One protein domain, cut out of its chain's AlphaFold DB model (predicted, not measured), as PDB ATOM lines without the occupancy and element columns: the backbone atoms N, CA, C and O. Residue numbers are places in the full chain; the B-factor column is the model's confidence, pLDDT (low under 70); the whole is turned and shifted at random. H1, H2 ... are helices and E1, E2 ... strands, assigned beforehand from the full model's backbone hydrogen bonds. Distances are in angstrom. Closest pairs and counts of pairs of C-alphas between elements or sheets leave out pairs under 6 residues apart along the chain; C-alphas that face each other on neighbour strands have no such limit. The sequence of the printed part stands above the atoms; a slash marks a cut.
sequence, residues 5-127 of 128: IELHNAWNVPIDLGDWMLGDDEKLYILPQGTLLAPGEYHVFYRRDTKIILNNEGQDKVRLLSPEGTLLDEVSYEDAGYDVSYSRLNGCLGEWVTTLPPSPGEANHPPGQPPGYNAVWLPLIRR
ATOM      1  N   ILE A   5     203.478 196.396 221.675       85.44
ATOM      2  CA  ILE A   5     203.233 194.990 221.389       85.44
ATOM      3  C   ILE A   5     203.568 194.786 219.915       85.44
ATOM      4  O   ILE A   5     203.185 195.609 219.090       85.44
ATOM      5  N   GLU A   6     204.252 193.711 219.551       85.56
ATOM      6  CA  GLU A   6     204.590 193.434 218.152       85.56
ATOM      7  C   GLU A   6     204.058 192.093 217.692       85.56
ATOM      8  O   GLU A   6     204.349 191.050 218.270       85.56
ATOM      9  N   LEU A   7     203.319 192.120 216.593       84.94
ATOM     10  CA  LEU A   7     202.882 190.913 215.918       84.94
ATOM     11  C   LEU A   7     203.839 190.619 214.776       84.94
ATOM     12  O   LEU A   7     204.341 191.527 214.126       84.94
ATOM     13  N   HIS A   8     204.062 189.348 214.503       81.44
ATOM     14  CA  HIS A   8     204.816 188.913 213.336       81.44
ATOM     15  C   HIS A   8     203.993 187.911 212.518       81.44
ATOM     16  O   HIS A   8     202.917 187.470 212.932       81.44
ATOM     17  N   ASN A   9     204.444 187.564 211.324       82.44
ATOM     18  CA  ASN A   9     203.804 186.540 210.516       82.44
ATOM     19  C   ASN A   9     204.716 185.317 210.354       82.44
ATOM     20  O   ASN A   9     205.715 185.341 209.643       82.44
ATOM     21  N   ALA A  10     204.312 184.214 210.988       77.56
ATOM     22  CA  ALA A  10     205.024 182.937 211.011       77.56
ATOM     23  C   ALA A  10     204.964 182.188 209.697       77.56
ATOM     24  O   ALA A  10     205.757 181.279 209.443       77.56
ATOM     25  N   TRP A  11     203.895 182.452 208.960       76.38
ATOM     26  CA  TRP A  11     203.507 181.658 207.830       76.38
ATOM     27  C   TRP A  11     204.319 182.082 206.615       76.38
ATOM     28  O   TRP A  11     204.831 183.191 206.508       76.38
ATOM     29  N   ASN A  12     204.411 181.173 205.652       82.88
ATOM     30  CA  ASN A  12     205.009 181.446 204.349       82.88
ATOM     31  C   ASN A  12     204.034 182.153 203.385       82.88
ATOM     32  O   ASN A  12     204.300 182.230 202.187       82.88
ATOM     33  N   VAL A  13     202.905 182.643 203.901       84.38
ATOM     34  CA  VAL A  13     201.867 183.377 203.170       84.38
ATOM     35  C   VAL A  13     201.494 184.642 203.944       84.38
ATOM     36  O   VAL A  13     201.595 184.640 205.171       84.38
ATOM     37  N   PRO A  14     201.097 185.730 203.262       85.62
ATOM     38  CA  PRO A  14     200.667 186.948 203.938       85.62
ATOM     39  C   PRO A  14     199.400 186.711 204.772       85.62
ATOM     40  O   PRO A  14     198.555 185.896 204.392       85.62
ATOM     41  N   ILE A  15     199.261 187.446 205.877       89.12
ATOM     42  CA  ILE A  15     198.078 187.426 206.742       89.12
ATOM     43  C   ILE A  15     197.475 188.825 206.862       89.12
ATOM     44  O   ILE A  15     198.191 189.796 207.099       89.12
ATOM     45  N   ASP A  16     196.160 188.917 206.671       92.88
ATOM     46  CA  ASP A  16     195.391 190.135 206.913       92.88
ATOM     47  C   ASP A  16     194.829 190.081 208.334       92.88
ATOM     48  O   ASP A  16     194.070 189.173 208.679       92.88
ATOM     49  N   LEU A  17     195.254 191.035 209.156       92.19
ATOM     50  CA  LEU A  17     194.823 191.191 210.538       92.19
ATOM     51  C   LEU A  17     193.722 192.247 210.688       92.19
ATOM     52  O   LEU A  17     193.396 192.627 211.810       92.19
ATOM     53  N   GLY A  18     193.172 192.763 209.587       94.44
ATOM     54  CA  GLY A  18     192.061 193.703 209.628       94.44
ATOM     55  C   GLY A  18     190.922 193.189 210.507       94.44
ATOM     56  O   GLY A  18     190.530 192.025 210.425       94.44
ATOM     57  N   ASP A  19     190.414 194.070 211.368       96.25
ATOM     58  CA  ASP A  19     189.328 193.800 212.315       96.25
ATOM     59  C   ASP A  19     189.660 192.783 213.433       96.25
ATOM     60  O   ASP A  19     188.810 192.496 214.277       96.25
ATOM     61  N   TRP A  20     190.896 192.271 213.508       95.44
ATOM     62  CA  TRP A  20     191.355 191.507 214.672       95.44
ATOM     63  C   TRP A  20     191.500 192.428 215.883       95.44
ATOM     64  O   TRP A  20     191.629 193.647 215.754       95.44
ATOM     65  N   MET A  21     191.502 191.848 217.079       95.38
ATOM     66  CA  MET A  21     191.566 192.598 218.330       95.38
ATOM     67  C   MET A  21     192.826 192.248 219.113       95.38
ATOM     68  O   MET A  21     193.091 191.077 219.370       95.38
ATOM     69  N   LEU A  22     193.576 193.267 219.523       92.94
ATOM     70  CA  LEU A  22     194.777 193.149 220.344       92.94
ATOM     71  C   LEU A  22     194.553 193.837 221.690       92.94
ATOM     72  O   LEU A  22     194.071 194.967 221.715       92.94
ATOM     73  N   GLY A  23     194.924 193.208 222.800       89.50
ATOM     74  CA  GLY A  23     194.830 193.858 224.107       89.50
ATOM     75  C   GLY A  23     194.782 192.898 225.281       89.50
ATOM     76  O   GLY A  23     195.288 191.788 225.178       89.50
ATOM     77  N   ASP A  24     194.194 193.332 226.384       85.75
ATOM     78  CA  ASP A  24     194.094 192.595 227.647       85.75
ATOM     79  C   ASP A  24     192.612 192.377 228.038       85.75
ATOM     80  O   ASP A  24     191.708 192.479 227.202       85.75
ATOM     81  N   ASP A  25     192.351 192.021 229.300       81.62
ATOM     82  CA  ASP A  25     190.992 191.864 229.843       81.62
ATOM     83  C   ASP A  25     190.219 193.191 229.982       81.62
ATOM     84  O   ASP A  25     188.985 193.192 230.010       81.62
ATOM     85  N   GLU A  26     190.915 194.321 230.078       84.50
ATOM     86  CA  GLU A  26     190.333 195.646 230.298       84.50
ATOM     87  C   GLU A  26     190.059 196.377 228.980       84.50
ATOM     88  O   GLU A  26     189.117 197.174 228.878       84.50
ATOM     89  N   LYS A  27     190.887 196.131 227.961       87.69
ATOM     90  CA  LYS A  27     190.872 196.883 226.716       87.69
ATOM     91  C   LYS A  27     191.284 196.054 225.515       87.69
ATOM     92  O   LYS A  27     192.366 195.488 225.465       87.69
ATOM     93  N   LEU A  28     190.469 196.161 224.469       92.19
ATOM     94  CA  LEU A  28     190.766 195.650 223.138       92.19
ATOM     95  C   LEU A  28     190.923 196.803 222.145       92.19
ATOM     96  O   LEU A  28     190.112 197.730 222.101       92.19
ATOM     97  N   TYR A  29     191.974 196.730 221.340       94.75
ATOM     98  CA  TYR A  29     192.239 197.598 220.204       94.75
ATOM     99  C   TYR A  29     191.942 196.836 218.913       94.75
ATOM    100  O   TYR A  29     192.528 195.784 218.669       94.75
ATOM    101  N   ILE A  30     191.035 197.368 218.094       96.50
ATOM    102  CA  ILE A  30     190.712 196.795 216.785       96.50
ATOM    103  C   ILE A  30     191.780 197.242 215.788       96.50
ATOM    104  O   ILE A  30     191.997 198.443 215.600       96.50
ATOM    105  N   LEU A  31     192.430 196.275 215.151       94.19
ATOM    106  CA  LEU A  31     193.434 196.519 214.131       94.19
ATOM    107  C   LEU A  31     192.779 197.133 212.881       94.19
ATOM    108  O   LEU A  31     191.761 196.617 212.409       94.19
ATOM    109  N   PRO A  32     193.332 198.231 212.327       94.94
ATOM    110  CA  PRO A  32     192.766 198.878 211.149       94.94
ATOM    111  C   PRO A  32     192.626 197.917 209.965       94.94
ATOM    112  O   PRO A  32     193.481 197.056 209.745       94.94
ATOM    113  N   GLN A  33     191.589 198.101 209.150       94.12
ATOM    114  CA  GLN A  33     191.467 197.359 207.896       94.12
ATOM    115  C   GLN A  33     192.693 197.576 207.000       94.12
ATOM    116  O   GLN A  33     193.209 198.690 206.894       94.12
ATOM    117  N   GLY A  34     193.145 196.503 206.348       90.25
ATOM    118  CA  GLY A  34     194.356 196.513 205.527       90.25
ATOM    119  C   GLY A  34     195.659 196.372 206.318       90.25
ATOM    120  O   GLY A  34     196.728 196.600 205.751       90.25
ATOM    121  N   THR A  35     195.596 195.992 207.600       92.12
ATOM    122  CA  THR A  35     196.777 195.589 208.382       92.12
ATOM    123  C   THR A  35     197.283 194.238 207.872       92.12
ATOM    124  O   THR A  35     196.927 193.183 208.391       92.12
ATOM    125  N   LEU A  36     198.097 194.273 206.820       92.00
ATOM    126  CA  LEU A  36     198.669 193.099 206.171       92.00
ATOM    127  C   LEU A  36     200.103 192.875 206.656       92.00
ATOM    128  O   LEU A  36     200.914 193.793 206.588       92.00
ATOM    129  N   LEU A  37     200.427 191.652 207.070       85.88
ATOM    130  CA  LEU A  37     201.809 191.226 207.293       85.88
ATOM    131  C   LEU A  37     202.228 190.224 206.221       85.88
ATOM    132  O   LEU A  37     201.630 189.151 206.089       85.88
ATOM    133  N   ALA A  38     203.284 190.539 205.475       90.06
ATOM    134  CA  ALA A  38     203.943 189.605 204.574       90.06
ATOM    135  C   ALA A  38     204.602 188.443 205.351       90.06
ATOM    136  O   ALA A  38     204.777 188.532 206.567       90.06
ATOM    137  N   PRO A  39     204.969 187.334 204.682       84.38
ATOM    138  CA  PRO A  39     205.708 186.247 205.323       84.38
ATOM    139  C   PRO A  39     206.969 186.755 206.027       84.38
ATOM    140  O   PRO A  39     207.810 187.386 205.388       84.38
ATOM    141  N   GLY A  40     207.118 186.462 207.319       78.94
ATOM    142  CA  GLY A  40     208.282 186.890 208.097       78.94
ATOM    143  C   GLY A  40     208.271 188.359 208.541       78.94
ATOM    144  O   GLY A  40     209.258 188.823 209.106       78.94
ATOM    145  N   GLU A  41     207.211 189.117 208.251       82.19
ATOM    146  CA  GLU A  41     207.130 190.540 208.596       82.19
ATOM    147  C   GLU A  41     206.726 190.745 210.058       82.19
ATOM    148  O   GLU A  41     206.008 189.923 210.630       82.19
ATOM    149  N   TYR A  42     207.173 191.859 210.638       80.81
ATOM    150  CA  TYR A  42     206.864 192.317 211.990       80.81
ATOM    151  C   TYR A  42     206.080 193.632 211.922       80.81
ATOM    152  O   TYR A  42     206.357 194.488 211.082       80.81
ATOM    153  N   HIS A  43     205.128 193.824 212.830       85.44
ATOM    154  CA  HIS A  43     204.376 195.061 212.967       85.44
ATOM    155  C   HIS A  43     204.247 195.457 214.434       85.44
ATOM    156  O   HIS A  43     203.703 194.710 215.251       85.44
ATOM    157  N   VAL A  44     204.733 196.658 214.750       86.25
ATOM    158  CA  VAL A  44     204.794 197.194 216.112       86.25
ATOM    159  C   VAL A  44     203.596 198.096 216.384       86.25
ATOM    160  O   VAL A  44     203.393 199.108 215.714       86.25
ATOM    161  N   PHE A  45     202.851 197.768 217.431       87.38
ATOM    162  CA  PHE A  45     201.712 198.517 217.934       87.38
ATOM    163  C   PHE A  45     202.089 199.249 219.218       87.38
ATOM    164  O   PHE A  45     202.169 198.661 220.297       87.38
ATOM    165  N   TYR A  46     202.312 200.554 219.100       87.50
ATOM    166  CA  TYR A  46     202.686 201.402 220.226       87.50
ATOM    167  C   TYR A  46     201.476 201.799 221.075       87.50
ATOM    168  O   TYR A  46     200.388 202.074 220.561       87.50
ATOM    169  N   ARG A  47     201.677 201.930 222.386       87.19
ATOM    170  CA  ARG A  47     200.658 202.363 223.345       87.19
ATOM    171  C   ARG A  47     200.110 203.744 223.017       87.19
ATOM    172  O   ARG A  47     198.922 203.982 223.235       87.19
ATOM    173  N   ARG A  48     200.893 204.681 222.477       88.44
ATOM    174  CA  ARG A  48     200.336 205.970 222.031       88.44
ATOM    175  C   ARG A  48     199.252 205.810 220.963       88.44
ATOM    176  O   ARG A  48     198.398 206.692 220.880       88.44
ATOM    177  N   ASP A  49     199.261 204.717 220.208       89.75
ATOM    178  CA  ASP A  49     198.333 204.450 219.114       89.75
ATOM    179  C   ASP A  49     197.191 203.537 219.588       89.75
ATOM    180  O   ASP A  49     196.019 203.893 219.458       89.75
ATOM    181  N   THR A  50     197.514 202.421 220.248       89.19
ATOM    182  CA  THR A  50     196.521 201.441 220.729       89.19
ATOM    183  C   THR A  50     195.829 201.847 222.023       89.19
ATOM    184  O   THR A  50     194.707 201.426 222.314       89.19
ATOM    185  N   LYS A  51     196.506 202.671 222.829       89.12
ATOM    186  CA  LYS A  51     196.122 203.039 224.194       89.12
ATOM    187  C   LYS A  51     195.987 201.835 225.140       89.12
ATOM    188  O   LYS A  51     195.319 201.998 226.165       89.12
ATOM    189  N   ILE A  52     196.560 200.678 224.796       85.56
ATOM    190  CA  ILE A  52     196.715 199.516 225.686       85.56
ATOM    191  C   ILE A  52     197.779 199.873 226.723       85.56
ATOM    192  O   ILE A  52     198.787 200.494 226.378       85.56
ATOM    193  N   ILE A  53     197.522 199.552 227.986       82.75
ATOM    194  CA  ILE A  53     198.451 199.800 229.086       82.75
ATOM    195  C   ILE A  53     198.917 198.436 229.553       82.75
ATOM    196  O   ILE A  53     198.098 197.633 229.967       82.75
ATOM    197  N   LEU A  54     200.216 198.185 229.465       78.31
ATOM    198  CA  LEU A  54     200.778 196.925 229.926       78.31
ATOM    199  C   LEU A  54     201.034 197.053 231.430       78.31
ATOM    200  O   LEU A  54     201.911 197.819 231.845       78.31
ATOM    201  N   ASN A  55     200.198 196.404 232.243       71.38
ATOM    202  CA  ASN A  55     200.245 196.539 233.693       71.38
ATOM    203  C   ASN A  55     201.340 195.638 234.276       71.38
ATOM    204  O   ASN A  55     201.466 194.466 233.938       71.38
ATOM    205  N   ASN A  56     202.122 196.193 235.205       64.00
ATOM    206  CA  ASN A  56     203.237 195.485 235.848       64.00
ATOM    207  C   ASN A  56     202.878 194.966 237.252       64.00
ATOM    208  O   ASN A  56     203.728 194.416 237.946       64.00
ATOM    209  N   GLU A  57     201.650 195.192 237.722       64.38
ATOM    210  CA  GLU A  57     201.220 194.741 239.045       64.38
ATOM    211  C   GLU A  57     200.543 193.372 238.942       64.38
ATOM    212  O   GLU A  57     199.403 193.254 238.502       64.38
ATOM    213  N   GLY A  58     201.247 192.330 239.388       68.44
ATOM    214  CA  GLY A  58     200.748 190.956 239.351       68.44
ATOM    215  C   GLY A  58     200.962 190.277 237.997       68.44
ATOM    216  O   GLY A  58     201.929 190.567 237.297       68.44
ATOM    217  N   GLN A  59     200.092 189.320 237.675       72.12
ATOM    218  CA  GLN A  59     200.074 188.642 236.377       72.12
ATOM    219  C   GLN A  59     199.117 189.378 235.448       72.12
ATOM    220  O   GLN A  59     197.924 189.454 235.748       72.12
ATOM    221  N   ASP A  60     199.632 189.863 234.325       81.69
ATOM    222  CA  ASP A  60     198.840 190.489 233.271       81.69
ATOM    223  C   ASP A  60     198.974 189.705 231.958       81.69
ATOM    224  O   ASP A  60     199.780 188.772 231.842       81.69
ATOM    225  N   LYS A  61     198.119 190.009 230.982       85.69
ATOM    226  CA  LYS A  61     197.987 189.230 229.755       85.69
ATOM    227  C   LYS A  61     197.848 190.108 228.528       85.69
ATOM    228  O   LYS A  61     197.040 191.022 228.505       85.69
ATOM    229  N   VAL A  62     198.540 189.730 227.460       87.56
ATOM    230  CA  VAL A  62     198.246 190.220 226.112       87.56
ATOM    231  C   VAL A  62     197.597 189.102 225.315       87.56
ATOM    232  O   VAL A  62     198.069 187.965 225.312       87.56
ATOM    233  N   ARG A  63     196.514 189.438 224.626       89.06
ATOM    234  CA  ARG A  63     195.682 188.555 223.820       89.06
ATOM    235  C   ARG A  63     195.540 189.101 222.415       89.06
ATOM    236  O   ARG A  63     195.387 190.305 222.210       89.06
ATOM    237  N   LEU A  64     195.507 188.177 221.468       90.88
ATOM    238  CA  LEU A  64     195.111 188.418 220.092       90.88
ATOM    239  C   LEU A  64     193.837 187.622 219.811       90.88
ATOM    240  O   LEU A  64     193.810 186.408 220.021       90.88
ATOM    241  N   LEU A  65     192.784 188.289 219.349       91.56
ATOM    242  CA  LEU A  65     191.499 187.672 219.033       91.56
ATOM    243  C   LEU A  65     191.124 187.906 217.567       91.56
ATOM    244  O   LEU A  65     191.445 188.947 216.991       91.56
ATOM    245  N   SER A  66     190.397 186.954 216.985       91.06
ATOM    246  CA  SER A  66     189.780 187.104 215.665       91.06
ATOM    247  C   SER A  66     188.646 188.142 215.696       91.06
ATOM    248  O   SER A  66     188.161 188.473 216.784       91.06
ATOM    249  N   PRO A  67     188.149 188.609 214.535       93.12
ATOM    250  CA  PRO A  67     187.007 189.529 214.463       93.12
ATOM    251  C   PRO A  67     185.736 188.977 215.131       93.12
ATOM    252  O   PRO A  67     184.912 189.729 215.644       93.12
ATOM    253  N   GLU A  68     185.588 187.651 215.179       94.94
ATOM    254  CA  GLU A  68     184.486 186.959 215.858       94.94
ATOM    255  C   GLU A  68     184.681 186.842 217.381       94.94
ATOM    256  O   GLU A  68     183.834 186.268 218.066       94.94
ATOM    257  N   GLY A  69     185.794 187.345 217.924       91.75
ATOM    258  CA  GLY A  69     186.135 187.253 219.345       91.75
ATOM    259  C   GLY A  69     186.740 185.912 219.762       91.75
ATOM    260  O   GLY A  69     186.794 185.610 220.953       91.75
ATOM    261  N   THR A  70     187.200 185.095 218.810       92.19
ATOM    262  CA  THR A  70     187.894 183.836 219.122       92.19
ATOM    263  C   THR A  70     189.325 184.140 219.549       92.19
ATOM    264  O   THR A  70     190.032 184.838 218.832       92.19
ATOM    265  N   LEU A  71     189.778 183.604 220.685       88.06
ATOM    266  CA  LEU A  71     191.168 183.753 221.125       88.06
ATOM    267  C   LEU A  71     192.115 183.005 220.174       88.06
ATOM    268  O   LEU A  71     191.960 181.799 219.976       88.06
ATOM    269  N   LEU A  72     193.086 183.720 219.607       86.31
ATOM    270  CA  LEU A  72     194.072 183.190 218.661       86.31
ATOM    271  C   LEU A  72     195.438 182.963 219.314       86.31
ATOM    272  O   LEU A  72     196.050 181.925 219.077       86.31
ATOM    273  N   ASP A  73     195.900 183.907 220.137       86.38
ATOM    274  CA  ASP A  73     197.128 183.766 220.929       86.38
ATOM    275  C   ASP A  73     197.010 184.543 222.249       86.38
ATOM    276  O   ASP A  73     196.272 185.528 222.343       86.38
ATOM    277  N   GLU A  74     197.732 184.089 223.269       86.62
ATOM    278  CA  GLU A  74     197.809 184.734 224.580       86.62
ATOM    279  C   GLU A  74     199.210 184.570 225.169       86.62
ATOM    280  O   GLU A  74     199.793 183.483 225.162       86.62
ATOM    281  N   VAL A  75     199.712 185.643 225.771       82.94
ATOM    282  CA  VAL A  75     200.864 185.604 226.664       82.94
ATOM    283  C   VAL A  75     200.476 186.159 228.018       82.94
ATOM    284  O   VAL A  75     199.956 187.265 228.116       82.94
ATOM    285  N   SER A  76     200.743 185.380 229.063       83.38
ATOM    286  CA  SER A  76     200.770 185.891 230.432       83.38
ATOM    287  C   SER A  76     202.189 186.343 230.746       83.38
ATOM    288  O   SER A  76     203.142 185.607 230.476       83.38
ATOM    289  N   TYR A  77     202.325 187.534 231.306       78.06
ATOM    290  CA  TYR A  77     203.602 188.109 231.691       78.06
ATOM    291  C   TYR A  77     203.514 188.664 233.113       78.06
ATOM    292  O   TYR A  77     202.438 188.954 233.637       78.06
ATOM    293  N   GLU A  78     204.670 188.751 233.754       76.12
ATOM    294  CA  GLU A  78     204.843 189.365 235.068       76.12
ATOM    295  C   GLU A  78     205.790 190.560 234.922       76.12
ATOM    296  O   GLU A  78     206.337 190.789 233.837       76.12
ATOM    297  N   ASP A  79     205.998 191.321 236.001       70.94
ATOM    298  CA  ASP A  79     206.948 192.435 235.995       70.94
ATOM    299  C   ASP A  79     208.343 191.958 235.566       70.94
ATOM    300  O   ASP A  79     209.074 191.297 236.308       70.94
ATOM    301  N   ALA A  80     208.701 192.299 234.332       61.53
ATOM    302  CA  ALA A  80     209.954 191.905 233.716       61.53
ATOM    303  C   ALA A  80     211.119 192.812 234.154       61.53
ATOM    304  O   ALA A  80     212.279 192.496 233.893       61.53
ATOM    305  N   GLY A  81     210.832 193.928 234.834       61.34
ATOM    306  CA  GLY A  81     211.798 194.979 235.126       61.34
ATOM    307  C   GLY A  81     212.055 195.912 233.933       61.34
ATOM    308  O   GLY A  81     211.490 195.778 232.848       61.34
ATOM    309  N   TYR A  82     212.908 196.914 234.143       62.78
ATOM    310  CA  TYR A  82     213.245 197.912 233.125       62.78
ATOM    311  C   TYR A  82     214.086 197.301 231.998       62.78
ATOM    312  O   TYR A  82     215.018 196.556 232.286       62.78
ATOM    313  N   ASP A  83     213.808 197.683 230.743       64.25
ATOM    314  CA  ASP A  83     214.545 197.250 229.533       64.25
ATOM    315  C   ASP A  83     214.422 195.802 229.129       64.25
ATOM    316  O   ASP A  83     215.119 195.334 228.225       64.25
ATOM    317  N   VAL A  84     213.535 195.094 229.796       66.12
ATOM    318  CA  VAL A  84     213.361 193.685 229.554       66.12
ATOM    319  C   VAL A  84     212.238 193.486 228.558       66.12
ATOM    320  O   VAL A  84     211.190 194.127 228.627       66.12
ATOM    321  N   SER A  85     212.514 192.588 227.622       70.88
ATOM    322  CA  SER A  85     211.581 192.132 226.617       70.88
ATOM    323  C   SER A  85     211.055 190.762 226.979       70.88
ATOM    324  O   SER A  85     211.821 189.800 226.917       70.88
ATOM    325  N   TYR A  86     209.766 190.628 227.282       74.31
ATOM    326  CA  TYR A  86     209.141 189.309 227.160       74.31
ATOM    327  C   TYR A  86     209.143 188.962 225.688       74.31
ATOM    328  O   TYR A  86     208.547 189.712 224.946       74.31
ATOM    329  N   SER A  87     209.851 187.907 225.298       73.31
ATOM    330  CA  SER A  87     210.124 187.507 223.914       73.31
ATOM    331  C   SER A  87     209.893 186.014 223.764       73.31
ATOM    332  O   SER A  87     210.181 185.264 224.691       73.31
ATOM    333  N   ARG A  88     209.430 185.532 222.616       70.81
ATOM    334  CA  ARG A  88     209.323 184.087 222.366       70.81
ATOM    335  C   ARG A  88     210.565 183.566 221.640       70.81
ATOM    336  O   ARG A  88     211.163 184.244 220.805       70.81
ATOM    337  N   LEU A  89     210.954 182.335 221.956       66.31
ATOM    338  CA  LEU A  89     211.924 181.534 221.206       66.31
ATOM    339  C   LEU A  89     211.206 180.369 220.518       66.31
ATOM    340  O   LEU A  89     210.153 179.952 220.970       66.31
ATOM    341  N   ASN A  90     211.792 179.799 219.460       64.56
ATOM    342  CA  ASN A  90     211.312 178.576 218.786       64.56
ATOM    343  C   ASN A  90     209.918 178.658 218.115       64.56
ATOM    344  O   ASN A  90     209.252 177.638 217.939       64.56
ATOM    345  N   GLY A  91     209.483 179.844 217.678       59.38
ATOM    346  CA  GLY A  91     208.261 180.010 216.876       59.38
ATOM    347  C   GLY A  91     206.964 180.122 217.698       59.38
ATOM    348  O   GLY A  91     206.999 180.341 218.905       59.38
ATOM    349  N   CYS A  92     205.802 179.979 217.044       56.03
ATOM    350  CA  CYS A  92     204.466 180.250 217.621       56.03
ATOM    351  C   CYS A  92     204.019 179.313 218.752       56.03
ATOM    352  O   CYS A  92     202.936 179.494 219.291       56.03
ATOM    353  N   LEU A  93     204.795 178.281 219.079       63.41
ATOM    354  CA  LEU A  93     204.514 177.351 220.180       63.41
ATOM    355  C   LEU A  93     205.685 177.248 221.158       63.41
ATOM    356  O   LEU A  93     205.671 176.397 222.041       63.41
ATOM    357  N   GLY A  94     206.716 178.071 220.981       67.69
ATOM    358  CA  GLY A  94     207.899 177.988 221.812       67.69
ATOM    359  C   GLY A  94     207.801 178.824 223.085       67.69
ATOM    360  O   GLY A  94     206.729 179.310 223.461       67.69
ATOM    361  N   GLU A  95     208.932 178.928 223.772       72.38
ATOM    362  CA  GLU A  95     209.012 179.387 225.157       72.38
ATOM    363  C   GLU A  95     209.179 180.903 225.246       72.38
ATOM    364  O   GLU A  95     209.933 181.504 224.480       72.38
ATOM    365  N   TRP A  96     208.493 181.506 226.213       75.88
ATOM    366  CA  TRP A  96     208.666 182.906 226.580       75.88
ATOM    367  C   TRP A  96     209.921 183.087 227.433       75.88
ATOM    368  O   TRP A  96     210.137 182.357 228.400       75.88
ATOM    369  N   VAL A  97     210.739 184.072 227.084       73.62
ATOM    370  CA  VAL A  97     211.989 184.426 227.753       73.62
ATOM    371  C   VAL A  97     212.087 185.933 227.937       73.62
ATOM    372  O   VAL A  97     211.570 186.705 227.140       73.62
ATOM    373  N   THR A  98     212.812 186.352 228.967       71.75
ATOM    374  CA  THR A  98     213.092 187.762 229.287       71.75
ATOM    375  C   THR A  98     214.562 188.136 229.081       71.75
ATOM    376  O   THR A  98     215.009 189.224 229.422       71.75
ATOM    377  N   THR A  99     215.364 187.220 228.542       69.44
ATOM    378  CA  THR A  99     216.826 187.362 228.455       69.44
ATOM    379  C   THR A  99     217.308 188.006 227.156       69.44
ATOM    380  O   THR A  99     218.514 188.191 226.979       69.44
ATOM    381  N   LEU A 100     216.392 188.330 226.240       68.94
ATOM    382  CA  LEU A 100     216.711 188.915 224.942       68.94
ATOM    383  C   LEU A 100     216.580 190.442 224.980       68.94
ATOM    384  O   LEU A 100     215.667 190.965 225.624       68.94
ATOM    385  N   PRO A 101     217.483 191.166 224.298       66.50
ATOM    386  CA  PRO A 101     217.372 192.604 224.168       66.50
ATOM    387  C   PRO A 101     216.191 192.986 223.257       66.50
ATOM    388  O   PRO A 101     215.839 192.226 222.356       66.50
ATOM    389  N   PRO A 102     215.646 194.201 223.424       65.94
ATOM    390  CA  PRO A 102     214.738 194.827 222.468       65.94
ATOM    391  C   PRO A 102     215.122 194.787 220.993       65.94
ATOM    392  O   PRO A 102     216.200 195.258 220.632       65.94
ATOM    393  N   SER A 103     214.189 194.356 220.136       64.62
ATOM    394  CA  SER A 103     214.326 194.379 218.670       64.62
ATOM    395  C   SER A 103     213.035 194.802 217.936       64.62
ATOM    396  O   SER A 103     212.526 194.039 217.124       64.62
ATOM    397  N   PRO A 104     212.467 195.999 218.190       63.53
ATOM    398  CA  PRO A 104     211.257 196.436 217.488       63.53
ATOM    399  C   PRO A 104     211.474 196.503 215.972       63.53
ATOM    400  O   PRO A 104     212.382 197.191 215.501       63.53
ATOM    401  N   GLY A 105     210.601 195.834 215.224       64.50
ATOM    402  CA  GLY A 105     210.615 195.742 213.766       64.50
ATOM    403  C   GLY A 105     211.635 194.754 213.198       64.50
ATOM    404  O   GLY A 105     211.765 194.676 211.979       64.50
ATOM    405  N   GLU A 106     212.353 194.016 214.045       63.66
ATOM    406  CA  GLU A 106     213.430 193.102 213.655       63.66
ATOM    407  C   GLU A 106     213.319 191.774 214.419       63.66
ATOM    408  O   GLU A 106     212.701 191.674 215.479       63.66
ATOM    409  N   ALA A 107     213.970 190.731 213.906       63.41
ATOM    410  CA  ALA A 107     214.015 189.449 214.600       63.41
ATOM    411  C   ALA A 107     214.707 189.561 215.973       63.41
ATOM    412  O   ALA A 107     215.681 190.296 216.149       63.41
ATOM    413  N   ASN A 108     214.243 188.766 216.943       60.44
ATOM    414  CA  ASN A 108     214.905 188.657 218.240       60.44
ATOM    415  C   ASN A 108     216.329 188.108 218.046       60.44
ATOM    416  O   ASN A 108     216.522 187.091 217.380       60.44
ATOM    417  N   HIS A 109     217.332 188.715 218.678       59.66
ATOM    418  CA  HIS A 109     218.718 188.244 218.600       59.66
ATOM    419  C   HIS A 109     219.287 187.967 219.997       59.66
ATOM    420  O   HIS A 109     219.336 188.880 220.823       59.66
ATOM    421  N   PRO A 110     219.773 186.743 220.287       55.78
ATOM    422  CA  PRO A 110     220.552 186.486 221.494       55.78
ATOM    423  C   PRO A 110     221.776 187.412 221.532       55.78
ATOM    424  O   PRO A 110     222.452 187.551 220.504       55.78
ATOM    425  N   PRO A 111     222.119 188.022 222.683       52.50
ATOM    426  CA  PRO A 111     223.351 188.788 222.803       52.50
ATOM    427  C   PRO A 111     224.554 187.935 222.374       52.50
ATOM    428  O   PRO A 111     224.838 186.900 222.972       52.50
ATOM    429  N   GLY A 112     225.270 188.364 221.330       49.88
ATOM    430  CA  GLY A 112     226.509 187.718 220.887       49.88
ATOM    431  C   GLY A 112     226.374 186.563 219.885       49.88
ATOM    432  O   GLY A 112     227.384 185.907 219.625       49.88
ATOM    433  N   GLN A 113     225.201 186.315 219.285       44.09
ATOM    434  CA  GLN A 113     225.072 185.373 218.159       44.09
ATOM    435  C   GLN A 113     224.832 186.102 216.821       44.09
ATOM    436  O   GLN A 113     224.051 187.050 216.780       44.09
ATOM    437  N   PRO A 114     225.498 185.694 215.718       36.47
ATOM    438  CA  PRO A 114     225.297 186.304 214.404       36.47
ATOM    439  C   PRO A 114     223.862 186.078 213.885       36.47
ATOM    440  O   PRO A 114     223.226 185.089 214.265       36.47
ATOM    441  N   PRO A 115     223.354 186.960 213.000       39.97
ATOM    442  CA  PRO A 115     222.035 186.800 212.390       39.97
ATOM    443  C   PRO A 115     221.989 185.464 211.635       39.97
ATOM    444  O   PRO A 115     222.809 185.208 210.756       39.97
ATOM    445  N   GLY A 116     221.077 184.579 212.035       37.50
ATOM    446  CA  GLY A 116     221.017 183.204 211.520       37.50
ATOM    447  C   GLY A 116     220.333 182.200 212.447       37.50
ATOM    448  O   GLY A 116     220.027 181.087 212.024       37.50
ATOM    449  N   TYR A 117     220.046 182.581 213.691       38.06
ATOM    450  CA  TYR A 117     219.123 181.830 214.532       38.06
ATOM    451  C   TYR A 117     217.708 182.312 214.235       38.06
ATOM    452  O   TYR A 117     217.418 183.495 214.383       38.06
ATOM    453  N   ASN A 118     216.850 181.397 213.781       35.19
ATOM    454  CA  ASN A 118     215.420 181.618 213.568       35.19
ATOM    455  C   ASN A 118     214.745 181.884 214.924       35.19
ATOM    456  O   ASN A 118     214.143 180.992 215.519       35.19
ATOM    457  N   ALA A 119     214.927 183.084 215.460       34.19
ATOM    458  CA  ALA A 119     214.353 183.526 216.714       34.19
ATOM    459  C   ALA A 119     213.222 184.492 216.382       34.19
ATOM    460  O   ALA A 119     213.379 185.451 215.631       34.19
ATOM    461  N   VAL A 120     212.041 184.161 216.883       34.41
ATOM    462  CA  VAL A 120     210.803 184.779 216.453       34.41
ATOM    463  C   VAL A 120     209.944 185.038 217.685       34.41
ATOM    464  O   VAL A 120     209.740 184.097 218.449       34.41
ATOM    465  N   TRP A 121     209.429 186.273 217.783       55.50
ATOM    466  CA  TRP A 121     208.146 186.719 218.366       55.50
ATOM    467  C   TRP A 121     208.168 187.630 219.595       55.50
ATOM    468  O   TRP A 121     208.913 187.390 220.546       55.50
ATOM    469  N   LEU A 122     207.230 188.593 219.523       39.19
ATOM    470  CA  LEU A 122     206.661 189.490 220.535       39.19
ATOM    471  C   LEU A 122     207.690 190.004 221.521       39.19
ATOM    472  O   LEU A 122     207.806 189.390 222.558       39.19
ATOM    473  N   PRO A 123     208.401 191.099 221.256       40.66
ATOM    474  CA  PRO A 123     209.158 191.796 222.260       40.66
ATOM    475  C   PRO A 123     208.203 192.741 223.006       40.66
ATOM    476  O   PRO A 123     207.737 193.747 222.482       40.66
ATOM    477  N   LEU A 124     207.842 192.388 224.232       44.50
ATOM    478  CA  LEU A 124     207.028 193.227 225.103       44.50
ATOM    479  C   LEU A 124     207.986 194.006 225.994       44.50
ATOM    480  O   LEU A 124     208.547 193.447 226.934       44.50
ATOM    481  N   ILE A 125     208.243 195.267 225.637       47.75
ATOM    482  CA  ILE A 125     209.286 196.074 226.281       47.75
ATOM    483  C   ILE A 125     208.722 197.351 226.839       47.75
ATOM    484  O   ILE A 125     208.211 198.211 226.120       47.75
ATOM    485  N   ARG A 126     208.983 197.522 228.132       43.75
ATOM    486  CA  ARG A 126     208.919 198.804 228.811       43.75
ATOM    487  C   ARG A 126     210.320 199.203 229.281       43.75
ATOM    488  O   ARG A 126     210.929 198.547 230.122       43.75
ATOM    489  N   ARG A 127     210.812 200.342 228.793       42.47
ATOM    490  CA  ARG A 127     211.843 201.147 229.472       42.47
ATOM    491  C   ARG A 127     211.161 202.439 229.905       42.47
ATOM    492  O   ARG A 127     210.664 203.177 229.042       42.47
TER     493      ARG A 127
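What this domain is: This is residues 5 to 127 of the 128 residues of the protein "LTD domain-containing protein" of Chloroflexi bacterium RBG_13_56_8 (UniProt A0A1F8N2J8). Little regular structure is present: a four-strand sheet, E3 E2 E5 E6, on one side, a three-strand sheet, E8 E7 E9, on the other, and the pair E1 and E4 between them. The sheets are antiparallel. The printed part has 123 residues, with nine named strands and one named helix in the order E1 E2 E3 E4 H1 E5 E6 E7 E8 E9; the named elements hold only 45 of these residues, and the class is mostly strand, with 41 of those 45 in strands. The whole is compact, radius of gyration of the C-alphas 14.0 A, spans 41 by 37 by 25 A.

Where its parts are: The largest sheet has E3, residues 28 to 30, E2, 21 to 23, E5, 60 to 65, 16.3 A, and E6, 71 to 77, 16.9 A. E8 is 96 to 100, E7 84 to 88, E9 124 to 126, E1 5 to 8, E4 42 to 46, H1 47 to 50. C-alpha 5 is at (203.233, 194.990, 221.389), C-alpha 126 at (208.919, 198.804, 228.811).

How they stand to each other: Within hydrogen-bond range are N 62 and O 75, 2.9 A, in hairpin E5 and E6; N 23 and O 63, 3.0 A, between E2 and E5; N 29 and O 22, 2.8 A, in hairpin E2 and E3. H1, too short for an O i to N i+4 pair, only grazes this sheet with residues 49 to 50. N 7 and O 43 of E1 and E4 are 2.9 A apart; N 97 and O 87 of hairpin E7 and E8, 2.7 A; N 86 and O 124 of E7 and E9, 3.1 A. The closest C-alphas of E1 and E9, Ile 5 and Leu 124, are 5.6 A apart.

The domain as a whole: The printed part has no cut. The links E1 to E2, E3 to E4 and E8 to E9 are long. The model's pLDDT is under 70 at 43 residues, among them 99 to 127.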